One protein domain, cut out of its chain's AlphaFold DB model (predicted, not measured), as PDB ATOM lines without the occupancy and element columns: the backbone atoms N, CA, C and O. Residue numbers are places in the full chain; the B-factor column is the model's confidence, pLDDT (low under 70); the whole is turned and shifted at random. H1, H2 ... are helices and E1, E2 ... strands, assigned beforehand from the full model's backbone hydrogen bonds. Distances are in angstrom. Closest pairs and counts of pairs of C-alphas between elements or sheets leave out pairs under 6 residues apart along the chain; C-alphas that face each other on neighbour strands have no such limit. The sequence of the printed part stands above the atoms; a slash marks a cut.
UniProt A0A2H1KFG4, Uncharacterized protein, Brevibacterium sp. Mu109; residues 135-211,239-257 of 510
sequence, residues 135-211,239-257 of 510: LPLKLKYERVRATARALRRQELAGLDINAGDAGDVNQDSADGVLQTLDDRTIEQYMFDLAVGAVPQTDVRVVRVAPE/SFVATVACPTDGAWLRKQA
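Overview. This is residues 135 to 211 and 239 to 257 of the 510 residues of an uncharacterized protein of Brevibacterium sp. Mu109 (UniProt A0A2H1KFG4). A small four-stranded sheet curls like part of a barrel, strongly twisted; the later half of long helix H1 and short H2 cross and pack together at one end of it, while H3 lies off the sheet, near H1. A loop, residues 163 to 176, joins the two edge strands. The 96 printed residues hold H1 E1 E2 H2 E3 E4 H3, class mixed; the antiparallel sheet runs E1 E4 E3 E2. It is compact, radius of gyration of the C-alphas 13.2 A, yet elongated, 42 by 26 by 25 A.

Along the chain. Find C-alpha 135 at (370.694, 238.597, 435.559); from there H1 runs to residue 152, 25.4 A. Next come E1, 160 to 162, E2, 177 to 180, and H2, 186 to 195, 14.5 A. E3, 200 to 208, spans 23.1 A and bends by 55 degrees at 204. Past the cut, E4, 239 to 245, spans 18.7 A; H3, 250 to 256, ends at C-alpha 256, (386.506, 232.798, 436.860).

Arrangement. Between E1 and E4 find N 162 and O 243, 3.0 A; between E4 and E3, N 244 and O 201, 2.8 A; between E3 and E2, N 177 and O 208, 2.8 A. H1 only grazes the sheet with residues 144 to 152. With these alone it touches H2, closest C-alphas Ala 148 and Tyr 189, 5.3 A, a steep tilt of 54 degrees, opposite ways. H2 is on the sheet and stands up from it at 49 degrees; its closest C-alphas to E3 are Leu 193 and Gln 200, 4.8 A. H3, not on the sheet, is close to H1 but not clearly touching, closest C-alphas Ala 146 and Gln 256, 6.0 A. In H1, H2 and H3 every O i to N i+4 pair is within hydrogen-bond range.

Size, cuts and confidence. The farthest C-alphas, Leu 135 and Glu 211, are 44.1 A apart. Residues 212 to 238 are not printed; C-alphas 211 and 239 are 17.7 A apart. E1 to E2 is a long link. Mean pLDDT of the printed part is 72.3, with 34 residues under 70, among them 163 to 178.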
ATOM      1  N   LEU A 135     369.724 239.188 434.628       77.12
ATOM      2  CA  LEU A 135     370.694 238.597 435.559       77.12
ATOM      3  C   LEU A 135     370.903 237.083 435.316       77.12
ATOM      4  O   LEU A 135     372.044 236.701 435.064       77.12
ATOM      5  N   PRO A 136     369.868 236.211 435.307       79.75
ATOM      6  CA  PRO A 136     370.018 234.805 434.918       79.75
ATOM      7  C   PRO A 136     370.690 234.588 433.556       79.75
ATOM      8  O   PRO A 136     371.579 233.743 433.443       79.75
ATOM      9  N   LEU A 137     370.309 235.366 432.533       81.81
ATOM     10  CA  LEU A 137     370.886 235.249 431.190       81.81
ATOM     11  C   LEU A 137     372.370 235.646 431.173       81.81
ATOM     12  O   LEU A 137     373.196 234.907 430.640       81.81
ATOM     13  N   LYS A 138     372.727 236.759 431.822       83.06
ATOM     14  CA  LYS A 138     374.112 237.224 431.979       83.06
ATOM     15  C   LYS A 138     374.970 236.226 432.759       83.06
ATOM     16  O   LYS A 138     376.107 235.982 432.369       83.06
ATOM     17  N   LEU A 139     374.429 235.613 433.814       79.38
ATOM     18  CA  LEU A 139     375.127 234.588 434.594       79.38
ATOM     19  C   LEU A 139     375.356 233.300 433.783       79.38
ATOM     20  O   LEU A 139     376.462 232.767 433.813       79.38
ATOM     21  N   LYS A 140     374.369 232.821 433.005       81.56
ATOM     22  CA  LYS A 140     374.566 231.696 432.062       81.56
ATOM     23  C   LYS A 140     375.607 232.055 430.993       81.56
ATOM     24  O   LYS A 140     376.460 231.218 430.716       81.56
ATOM     25  N   TYR A 141     375.575 233.278 430.454       85.31
ATOM     26  CA  TYR A 141     376.532 233.767 429.455       85.31
ATOM     27  C   TYR A 141     377.972 233.815 429.986       85.31
ATOM     28  O   TYR A 141     378.843 233.175 429.403       85.31
ATOM     29  N   GLU A 142     378.242 234.517 431.096       84.38
ATOM     30  CA  GLU A 142     379.614 234.617 431.626       84.38
ATOM     31  C   GLU A 142     380.135 233.263 432.116       84.38
ATOM     32  O   GLU A 142     381.317 232.982 431.949       84.38
ATOM     33  N   ARG A 143     379.265 232.387 432.637       83.00
ATOM     34  CA  ARG A 143     379.636 231.011 432.991       83.00
ATOM     35  C   ARG A 143     380.104 230.211 431.768       83.00
ATOM     36  O   ARG A 143     381.214 229.694 431.772       83.00
ATOM     37  N   VAL A 144     379.297 230.163 430.705       85.75
ATOM     38  CA  VAL A 144     379.646 229.463 429.452       85.75
ATOM     39  C   VAL A 144     380.915 230.055 428.817       85.75
ATOM     40  O   VAL A 144     381.797 229.324 428.372       85.75
ATOM     41  N   ARG A 145     381.058 231.385 428.850       87.06
ATOM     42  CA  ARG A 145     382.244 232.105 428.367       87.06
ATOM     43  C   ARG A 145     383.506 231.819 429.181       87.06
ATOM     44  O   ARG A 145     384.592 231.766 428.608       87.06
ATOM     45  N   ALA A 146     383.386 231.675 430.499       82.94
ATOM     46  CA  ALA A 146     384.500 231.334 431.377       82.94
ATOM     47  C   ALA A 146     385.028 229.927 431.067       82.94
ATOM     48  O   ALA A 146     386.224 229.773 430.834       82.94
ATOM     49  N   THR A 147     384.143 228.933 430.942       83.00
ATOM     50  CA  THR A 147     384.513 227.565 430.540       83.00
ATOM     51  C   THR A 147     385.159 227.530 429.152       83.00
ATOM     52  O   THR A 147     386.237 226.965 429.002       83.00
ATOM     53  N   ALA A 148     384.583 228.213 428.155       86.88
ATOM     54  CA  ALA A 148     385.172 228.318 426.814       86.88
ATOM     55  C   ALA A 148     386.577 228.959 426.812       86.88
ATOM     56  O   ALA A 148     387.447 228.573 426.032       86.88
ATOM     57  N   ARG A 149     386.828 229.932 427.700       87.38
ATOM     58  CA  ARG A 149     388.158 230.536 427.886       87.38
ATOM     59  C   ARG A 149     389.143 229.600 428.577       87.38
ATOM     60  O   ARG A 149     390.297 229.582 428.163       87.38
ATOM     61  N   ALA A 150     388.703 228.853 429.588       83.94
ATOM     62  CA  ALA A 150     389.534 227.871 430.278       83.94
ATOM     63  C   ALA A 150     389.992 226.770 429.305       83.94
ATOM     64  O   ALA A 150     391.192 226.548 429.162       83.94
ATOM     65  N   LEU A 151     389.055 226.206 428.527       84.81
ATOM     66  CA  LEU A 151     389.342 225.266 427.433       84.81
ATOM     67  C   LEU A 151     390.371 225.839 426.447       84.81
ATOM     68  O   LEU A 151     391.407 225.225 426.213       84.81
ATOM     69  N   ARG A 152     390.153 227.060 425.935       83.81
ATOM     70  CA  ARG A 152     391.065 227.686 424.958       83.81
ATOM     71  C   ARG A 152     392.465 228.003 425.509       83.81
ATOM     72  O   ARG A 152     393.380 228.238 424.725       83.81
ATOM     73  N   ARG A 153     392.637 228.042 426.833       83.00
ATOM     74  CA  ARG A 153     393.929 228.246 427.508       83.00
ATOM     75  C   ARG A 153     394.552 226.960 428.051       83.00
ATOM     76  O   ARG A 153     395.581 227.050 428.709       83.00
ATOM     77  N   GLN A 154     393.931 225.802 427.816       78.69
ATOM     78  CA  GLN A 154     394.321 224.522 428.424       78.69
ATOM     79  C   GLN A 154     394.267 224.545 429.974       78.69
ATOM     80  O   GLN A 154     394.852 223.697 430.642       78.69
ATOM     81  N   GLU A 155     393.514 225.481 430.569       79.88
ATOM     82  CA  GLU A 155     393.287 225.597 432.018       79.88
ATOM     83  C   GLU A 155     392.213 224.579 432.467       79.88
ATOM     84  O   GLU A 155     391.133 224.946 432.928       79.88
ATOM     85  N   LEU A 156     392.490 223.282 432.299       74.00
ATOM     86  CA  LEU A 156     391.544 222.193 432.591       74.00
ATOM     87  C   LEU A 156     391.294 221.966 434.099       74.00
ATOM     88  O   LEU A 156     390.325 221.307 434.475       74.00
ATOM     89  N   ALA A 157     392.131 222.535 434.971       67.75
ATOM     90  CA  ALA A 157     392.040 222.377 436.421       67.75
ATOM     91  C   ALA A 157     390.719 222.935 437.003       67.75
ATOM     92  O   ALA A 157     390.473 224.148 437.031       67.75
ATOM     93  N   GLY A 158     389.884 222.034 437.531       67.50
ATOM     94  CA  GLY A 158     388.596 222.359 438.153       67.50
ATOM     95  C   GLY A 158     387.412 222.468 437.186       67.50
ATOM     96  O   GLY A 158     386.394 223.049 437.557       67.50
ATOM     97  N   LEU A 159     387.534 221.946 435.963       74.44
ATOM     98  CA  LEU A 159     386.377 221.598 435.132       74.44
ATOM     99  C   LEU A 159     385.897 220.180 435.477       74.44
ATOM    100  O   LEU A 159     386.695 219.342 435.885       74.44
ATOM    101  N   ASP A 160     384.609 219.895 435.277       71.00
ATOM    102  CA  ASP A 160     384.073 218.545 435.465       71.00
ATOM    103  C   ASP A 160     384.356 217.725 434.192       71.00
ATOM    104  O   ASP A 160     383.665 217.880 433.181       71.00
ATOM    105  N   ILE A 161     385.403 216.895 434.215       72.00
ATOM    106  CA  ILE A 161     385.869 216.112 433.058       72.00
ATOM    107  C   ILE A 161     385.480 214.641 433.234       72.00
ATOM    108  O   ILE A 161     385.998 213.964 434.116       72.00
ATOM    109  N   ASN A 162     384.617 214.129 432.352       71.00
ATOM    110  CA  ASN A 162     384.313 212.701 432.249       71.00
ATOM    111  C   ASN A 162     384.940 212.126 430.973       71.00
ATOM    112  O   ASN A 162     384.576 212.534 429.871       71.00
ATOM    113  N   ALA A 163     385.844 211.152 431.105       62.31
ATOM    114  CA  ALA A 163     386.472 210.463 429.969       62.31
ATOM    115  C   ALA A 163     385.880 209.068 429.677       62.31
ATOM    116  O   ALA A 163     386.491 208.263 428.977       62.31
ATOM    117  N   GLY A 164     384.686 208.777 430.206       65.44
ATOM    118  CA  GLY A 164     383.993 207.506 429.984       65.44
ATOM    119  C   GLY A 164     384.833 206.303 430.422       65.44
ATOM    120  O   GLY A 164     385.339 206.269 431.543       65.44
ATOM    121  N   ASP A 165     385.007 205.336 429.518       51.31
ATOM    122  CA  ASP A 165     385.754 204.095 429.769       51.31
ATOM    123  C   ASP A 165     387.265 204.303 430.016       51.31
ATOM    124  O   ASP A 165     387.931 203.381 430.484       51.31
ATOM    125  N   ALA A 166     387.817 205.501 429.772       53.91
ATOM    126  CA  ALA A 166     389.209 205.837 430.101       53.91
ATOM    127  C   ALA A 166     389.441 206.156 431.600       53.91
ATOM    128  O   ALA A 166     390.564 206.454 432.008       53.91
ATOM    129  N   GLY A 167     388.393 206.080 432.430       53.53
ATOM    130  CA  GLY A 167     388.471 206.226 433.884       53.53
ATOM    131  C   GLY A 167     388.240 207.647 434.412       53.53
ATOM    132  O   GLY A 167     388.094 208.616 433.666       53.53
ATOM    133  N   ASP A 168     388.178 207.758 435.742       48.94
ATOM    134  CA  ASP A 168     387.965 209.019 436.459       48.94
ATOM    135  C   ASP A 168     389.241 209.877 436.441       48.94
ATOM    136  O   ASP A 168     390.136 209.727 437.273       48.94
ATOM    137  N   VAL A 169     389.332 210.776 435.459       54.78
ATOM    138  CA  VAL A 169     390.491 211.668 435.255       54.78
ATOM    139  C   VAL A 169     390.547 212.827 436.257       54.78
ATOM    140  O   VAL A 169     391.469 213.637 436.199       54.78
ATOM    141  N   ASN A 170     389.554 212.942 437.143       49.66
ATOM    142  CA  ASN A 170     389.348 214.106 438.003       49.66
ATOM    143  C   ASN A 170     390.070 214.003 439.364       49.66
ATOM    144  O   ASN A 170     389.901 214.867 440.224       49.66
ATOM    145  N   GLN A 171     390.862 212.947 439.573       47.25
ATOM    146  CA  GLN A 171     391.681 212.750 440.772       47.25
ATOM    147  C   GLN A 171     393.132 213.171 440.517       47.25
ATOM    148  O   GLN A 171     393.642 213.004 439.412       47.25
ATOM    149  N   ASP A 172     393.795 213.691 441.560       47.59
ATOM    150  CA  ASP A 172     395.198 214.141 441.585       47.59
ATOM    151  C   ASP A 172     396.202 212.984 441.344       47.59
ATOM    152  O   ASP A 172     396.985 212.599 442.215       47.59
ATOM    153  N   SER A 173     396.168 212.384 440.154       45.31
ATOM    154  CA  SER A 173     397.091 211.340 439.720       45.31
ATOM    155  C   SER A 173     398.417 211.965 439.294       45.31
ATOM    156  O   SER A 173     398.443 212.923 438.525       45.31
ATOM    157  N   ALA A 174     399.534 211.387 439.738       49.56
ATOM    158  CA  ALA A 174     400.889 211.886 439.467       49.56
ATOM    159  C   ALA A 174     401.337 211.773 437.986       49.56
ATOM    160  O   ALA A 174     402.474 212.105 437.653       49.56
ATOM    161  N   ASP A 175     400.437 211.340 437.100       50.38
ATOM    162  CA  ASP A 175     400.697 210.871 435.737       50.38
ATOM    163  C   ASP A 175     400.323 211.915 434.666       50.38
ATOM    164  O   ASP A 175     399.616 211.631 433.693       50.38
ATOM    165  N   GLY A 176     400.807 213.147 434.843       58.16
ATOM    166  CA  GLY A 176     400.876 214.145 433.772       58.16
ATOM    167  C   GLY A 176     399.739 215.163 433.662       58.16
ATOM    168  O   GLY A 176     398.693 215.078 434.303       58.16
ATOM    169  N   VAL A 177     399.989 216.174 432.829       64.06
ATOM    170  CA  VAL A 177     399.106 217.320 432.589       64.06
ATOM    171  C   VAL A 177     398.215 217.031 431.385       64.06
ATOM    172  O   VAL A 177     398.698 216.648 430.319       64.06
ATOM    173  N   LEU A 178     396.909 217.248 431.538       67.50
ATOM    174  CA  LEU A 178     395.958 217.187 430.429       67.50
ATOM    175  C   LEU A 178     396.074 218.446 429.559       67.50
ATOM    176  O   LEU A 178     396.043 219.563 430.076       67.50
ATOM    177  N   GLN A 179     396.143 218.278 428.239       70.38
ATOM    178  CA  GLN A 179     396.135 219.377 427.268       70.38
ATOM    179  C   GLN A 179     395.050 219.162 426.208       70.38
ATOM    180  O   GLN A 179     394.861 218.050 425.716       70.38
ATOM    181  N   THR A 180     394.332 220.226 425.831       76.31
ATOM    182  CA  THR A 180     393.331 220.173 424.752       76.31
ATOM    183  C   THR A 180     393.999 220.293 423.380       76.31
ATOM    184  O   THR A 180     394.778 221.226 423.166       76.31
ATOM    185  N   LEU A 181     393.630 219.414 422.443       73.88
ATOM    186  CA  LEU A 181     394.093 219.386 421.042       73.88
ATOM    187  C   LEU A 181     393.149 220.121 420.063       73.88
ATOM    188  O   LEU A 181     393.110 219.798 418.878       73.88
ATOM    189  N   ASP A 182     392.307 221.032 420.549       76.62
ATOM    190  CA  ASP A 182     391.124 221.475 419.808       76.62
ATOM    191  C   ASP A 182     391.156 222.969 419.438       76.62
ATOM    192  O   ASP A 182     391.171 223.868 420.288       76.62
ATOM    193  N   ASP A 183     391.149 223.214 418.125       79.94
ATOM    194  CA  ASP A 183     391.335 224.520 417.495       79.94
ATOM    195  C   ASP A 183     390.097 225.432 417.507       79.94
ATOM    196  O   ASP A 183     390.203 226.583 417.060       79.94
ATOM    197  N   ARG A 184     388.943 224.986 418.033       84.25
ATOM    198  CA  ARG A 184     387.698 225.779 418.070       84.25
ATOM    199  C   ARG A 184     387.878 227.160 418.713       84.25
ATOM    200  O   ARG A 184     388.636 227.354 419.672       84.25
ATOM    201  N   THR A 185     387.167 228.157 418.186       86.81
ATOM    202  CA  THR A 185     387.144 229.509 418.762       86.81
ATOM    203  C   THR A 185     386.376 229.536 420.084       86.81
ATOM    204  O   THR A 185     385.595 228.635 420.392       86.81
ATOM    205  N   ILE A 186     386.553 230.603 420.869       85.81
ATOM    206  CA  ILE A 186     385.795 230.799 422.115       85.81
ATOM    207  C   ILE A 186     384.292 230.802 421.812       85.81
ATOM    208  O   ILE A 186     383.520 230.191 422.538       85.81
ATOM    209  N   GLU A 187     383.875 231.443 420.723       84.25
ATOM    210  CA  GLU A 187     382.483 231.532 420.290       84.25
ATOM    211  C   GLU A 187     381.906 230.164 419.884       84.25
ATOM    212  O   GLU A 187     380.749 229.892 420.194       84.25
ATOM    213  N   GLN A 188     382.708 229.292 419.260       84.50
ATOM    214  CA  GLN A 188     382.318 227.912 418.939       84.50
ATOM    215  C   GLN A 188     382.142 227.078 420.213       84.50
ATOM    216  O   GLN A 188     381.055 226.557 420.444       84.50
ATOM    217  N   TYR A 189     383.130 227.072 421.119       86.88
ATOM    218  CA  TYR A 189     382.979 226.429 422.431       86.88
ATOM    219  C   TYR A 189     381.764 226.958 423.205       86.88
ATOM    220  O   TYR A 189     381.053 226.191 423.849       86.88
ATOM    221  N   MET A 190     381.501 228.269 423.149       87.81
ATOM    222  CA  MET A 190     380.328 228.867 423.786       87.81
ATOM    223  C   MET A 190     379.008 228.403 423.162       87.81
ATOM    224  O   MET A 190     378.024 228.308 423.891       87.81
ATOM    225  N   PHE A 191     378.963 228.130 421.855       85.25
ATOM    226  CA  PHE A 191     377.794 227.552 421.192       85.25
ATOM    227  C   PHE A 191     377.556 226.115 421.670       85.25
ATOM    228  O   PHE A 191     376.477 225.821 422.185       85.25
ATOM    229  N   ASP A 192     378.584 225.266 421.611       83.69
ATOM    230  CA  ASP A 192     378.504 223.852 421.999       83.69
ATOM    231  C   ASP A 192     378.058 223.709 423.471       83.69
ATOM    232  O   ASP A 192     377.050 223.070 423.786       83.69
ATOM    233  N   LEU A 193     378.715 224.452 424.372       83.69
ATOM    234  CA  LEU A 193     378.355 224.557 425.791       83.69
ATOM    235  C   LEU A 193     376.976 225.199 426.040       83.69
ATOM    236  O   LEU A 193     376.404 225.027 427.118       83.69
ATOM    237  N   ALA A 194     376.432 226.002 425.122       83.12
ATOM    238  CA  ALA A 194     375.120 226.624 425.313       83.12
ATOM    239  C   ALA A 194     373.965 225.679 424.960       83.12
ATOM    240  O   ALA A 194     372.940 225.742 425.643       83.12
ATOM    241  N   VAL A 195     374.142 224.834 423.937       79.25
ATOM    242  CA  VAL A 195     373.121 223.911 423.407       79.25
ATOM    243  C   VAL A 195     372.920 222.683 424.306       79.25
ATOM    244  O   VAL A 195     371.802 222.177 424.398       79.25
ATOM    245  N   GLY A 196     373.955 222.236 425.027       67.62
ATOM    246  CA  GLY A 196     373.854 221.121 425.977       67.62
ATOM    247  C   GLY A 196     372.851 221.356 427.125       67.62
ATOM    248  O   GLY A 196     372.834 222.421 427.755       67.62
ATOM    249  N   ALA A 197     372.042 220.331 427.432       50.22
ATOM    250  CA  ALA A 197     371.040 220.349 428.509       50.22
ATOM    251  C   ALA A 197     371.672 220.619 429.890       50.22
ATOM    252  O   ALA A 197     371.208 221.474 430.649       50.22
ATOM    253  N   VAL A 198     372.800 219.959 430.162       61.38
ATOM    254  CA  VAL A 198     373.863 220.494 431.019       61.38
ATOM    255  C   VAL A 198     374.877 221.145 430.073       61.38
ATOM    256  O   VAL A 198     375.194 220.532 429.055       61.38
ATOM    257  N   PRO A 199     375.368 222.371 430.339       62.75
ATOM    258  CA  PRO A 199     376.374 223.008 429.492       62.75
ATOM    259  C   PRO A 199     377.669 222.189 429.466       62.75
ATOM    260  O   PRO A 199     378.473 222.288 430.393       62.75
ATOM    261  N   GLN A 200     377.843 221.382 428.421       71.88
ATOM    262  CA  GLN A 200     378.940 220.435 428.247       71.88
ATOM    263  C   GLN A 200     379.325 220.324 426.767       71.88
ATOM    264  O   GLN A 200     378.485 220.550 425.897       71.88
ATOM    265  N   THR A 201     380.580 219.988 426.485       76.25
ATOM    266  CA  THR A 201     381.084 219.715 425.131       76.25
ATOM    267  C   THR A 201     382.109 218.597 425.187       76.25
ATOM    268  O   THR A 201     382.915 218.539 426.114       76.25
ATOM    269  N   ASP A 202     382.137 217.763 424.156       78.44
ATOM    270  CA  ASP A 202     383.249 216.845 423.941       78.44
ATOM    271  C   ASP A 202     384.471 217.633 423.463       78.44
ATOM    272  O   ASP A 202     384.337 218.585 422.685       78.44
ATOM    273  N   VAL A 203     385.654 217.273 423.957       76.62
ATOM    274  CA  VAL A 203     386.945 217.880 423.604       76.62
ATOM    275  C   VAL A 203     387.973 216.762 423.447       76.62
ATOM    276  O   VAL A 203     387.981 215.807 424.225       76.62
ATOM    277  N   ARG A 204     388.856 216.868 422.448       78.25
ATOM    278  CA  ARG A 204     389.998 215.954 422.316       78.25
ATOM    279  C   ARG A 204     391.109 216.381 423.274       78.25
ATOM    280  O   ARG A 204     391.555 217.530 423.229       78.25
ATOM    281  N   VAL A 205     391.558 215.455 424.112       78.31
ATOM    282  CA  VAL A 205     392.551 215.685 425.166       78.31
ATOM    283  C   VAL A 205     393.703 214.693 425.007       78.31
ATOM    284  O   VAL A 205     393.496 213.561 424.572       78.31
ATOM    285  N   VAL A 206     394.913 215.125 425.354       79.81
ATOM    286  CA  VAL A 206     396.100 214.270 425.505       79.81
ATOM    287  C   VAL A 206     396.607 214.361 426.936       79.81
ATOM    288  O   VAL A 206     396.636 215.446 427.525       79.81
ATOM    289  N   ARG A 207     397.038 213.222 427.481       72.88
ATOM    290  CA  ARG A 207     397.817 213.141 428.719       72.88
ATOM    291  C   ARG A 207     399.301 213.320 428.389       72.88
ATOM    292  O   ARG A 207     399.888 212.476 427.721       72.88
ATOM    293  N   VAL A 208     399.906 214.411 428.855       69.88
ATOM    294  CA  VAL A 208     401.334 214.698 428.653       69.88
ATOM    295  C   VAL A 208     402.086 214.411 429.950       69.88
ATOM    296  O   VAL A 208     401.815 215.042 430.973       69.88
ATOM    297  N   ALA A 209     403.028 213.466 429.923       67.75
ATOM    298  CA  ALA A 209     403.908 213.195 431.062       67.75
ATOM    299  C   ALA A 209     404.655 214.478 431.484       67.75
ATOM    300  O   ALA A 209     405.020 215.278 430.619       67.75
ATOM    301  N   PRO A 210     404.889 214.715 432.789       57.44
ATOM    302  CA  PRO A 210     405.598 215.911 433.216       57.44
ATOM    303  C   PRO A 210     407.047 215.831 432.724       57.44
ATOM    304  O   PRO A 210     407.771 214.905 433.092       57.44
ATOM    305  N   GLU A 211     407.478 216.790 431.897       52.06
ATOM    306  CA  GLU A 211     408.874 216.868 431.463       52.06
ATOM    307  C   GLU A 211     409.785 216.920 432.692       52.06
ATOM    308  O   GLU A 211     409.695 217.828 433.527       52.06
ATOM    309  N   SER A 239     395.677 209.884 423.148       69.38
ATOM    310  CA  SER A 239     394.664 210.892 422.847       69.38
ATOM    311  C   SER A 239     393.275 210.281 422.970       69.38
ATOM    312  O   SER A 239     392.953 209.332 422.249       69.38
ATOM    313  N   PHE A 240     392.427 210.867 423.807       77.19
ATOM    314  CA  PHE A 240     391.047 210.429 424.006       77.19
ATOM    315  C   PHE A 240     390.071 211.603 423.879       77.19
ATOM    316  O   PHE A 240     390.454 212.777 423.843       77.19
ATOM    317  N   VAL A 241     388.784 211.283 423.750       74.06
ATOM    318  CA  VAL A 241     387.701 212.272 423.761       74.06
ATOM    319  C   VAL A 241     387.104 212.284 425.161       74.06
ATOM    320  O   VAL A 241     386.715 211.236 425.667       74.06
ATOM    321  N   ALA A 242     387.041 213.458 425.781       76.69
ATOM    322  CA  ALA A 242     386.433 213.643 427.091       76.69
ATOM    323  C   ALA A 242     385.267 214.628 426.999       76.69
ATOM    324  O   ALA A 242     385.385 215.684 426.370       76.69
ATOM    325  N   THR A 243     384.159 214.308 427.663       77.81
ATOM    326  CA  THR A 243     383.035 215.227 427.832       77.81
ATOM    327  C   THR A 243     383.355 216.168 428.987       77.81
ATOM    328  O   THR A 243     383.450 215.753 430.144       77.81
ATOM    329  N   VAL A 244     383.521 217.451 428.674       72.44
ATOM    330  CA  VAL A 244     383.798 218.503 429.653       72.44
ATOM    331  C   VAL A 244     382.507 219.243 429.965       72.44
ATOM    332  O   VAL A 244     381.946 219.920 429.099       72.44
ATOM    333  N   ALA A 245     382.041 219.140 431.206       75.50
ATOM    334  CA  ALA A 245     380.895 219.879 431.712       75.50
ATOM    335  C   ALA A 245     381.333 221.161 432.434       75.50
ATOM    336  O   ALA A 245     382.405 221.263 433.034       75.50
ATOM    337  N   CYS A 246     380.481 222.182 432.375       70.12
ATOM    338  CA  CYS A 246     380.705 223.408 433.115       70.12
ATOM    339  C   CYS A 246     380.444 223.177 434.614       70.12
ATOM    340  O   CYS A 246     379.293 222.903 434.980       70.12
ATOM    341  N   PRO A 247     381.439 223.417 435.486       69.44
ATOM    342  CA  PRO A 247     381.302 223.175 436.912       69.44
ATOM    343  C   PRO A 247     380.191 224.021 437.536       69.44
ATOM    344  O   PRO A 247     379.942 225.178 437.164       69.44
ATOM    345  N   THR A 248     379.510 223.423 438.512       67.31
ATOM    346  CA  THR A 248     378.493 224.100 439.334       67.31
ATOM    347  C   THR A 248     379.052 224.649 440.648       67.31
ATOM    348  O   THR A 248     378.345 225.390 441.335       67.31
ATOM    349  N   ASP A 249     380.318 224.357 440.972       72.38
ATOM    350  CA  ASP A 249     380.953 224.828 442.201       72.38
ATOM    351  C   ASP A 249     381.037 226.364 442.282       72.38
ATOM    352  O   ASP A 249     381.532 227.071 441.396       72.38
ATOM    353  N   GLY A 250     380.578 226.887 443.417       62.12
ATOM    354  CA  GLY A 250     380.537 228.316 443.687       62.12
ATOM    355  C   GLY A 250     381.905 228.938 443.971       62.12
ATOM    356  O   GLY A 250     382.034 230.154 443.824       62.12
ATOM    357  N   ALA A 251     382.919 228.171 444.385       70.00
ATOM    358  CA  ALA A 251     384.256 228.706 444.647       70.00
ATOM    359  C   ALA A 251     385.076 228.862 443.354       70.00
ATOM    360  O   ALA A 251     385.727 229.895 443.178       70.00
ATOM    361  N   TRP A 252     384.989 227.904 442.428       73.12
ATOM    362  CA  TRP A 252     385.568 227.986 441.086       73.12
ATOM    363  C   TRP A 252     384.924 229.118 440.279       73.12
ATOM    364  O   TRP A 252     385.624 230.017 439.807       73.12
ATOM    365  N   LEU A 253     383.585 229.173 440.222       65.06
ATOM    366  CA  LEU A 253     382.867 230.209 439.465       65.06
ATOM    367  C   LEU A 253     383.205 231.638 439.931       65.06
ATOM    368  O   LEU A 253     383.343 232.526 439.094       65.06
ATOM    369  N   ARG A 254     383.417 231.864 441.238       66.88
ATOM    370  CA  ARG A 254     383.838 233.174 441.786       66.88
ATOM    371  C   ARG A 254     385.256 233.596 441.387       66.88
ATOM    372  O   ARG A 254     385.542 234.790 441.412       66.88
ATOM    373  N   LYS A 255     386.147 232.651 441.068       71.38
ATOM    374  CA  LYS A 255     387.498 232.955 440.561       71.38
ATOM    375  C   LYS A 255     387.469 233.322 439.076       71.38
ATOM    376  O   LYS A 255     388.274 234.137 438.643       71.38
ATOM    377  N   GLN A 256     386.542 232.728 438.323       67.12
ATOM    378  CA  GLN A 256     386.506 232.798 436.860       67.12
ATOM    379  C   GLN A 256     385.542 233.855 436.297       67.12
ATOM    380  O   GLN A 256     385.755 234.359 435.195       67.12
ATOM    381  N   ALA A 257     384.497 234.225 437.044       60.22
ATOM    382  CA  ALA A 257     383.513 235.222 436.634       60.22
ATOM    383  C   ALA A 257     383.205 236.223 437.760       60.22
ATOM    384  O   ALA A 257     382.947 235.854 438.905       60.22
TER     385      ALA A 257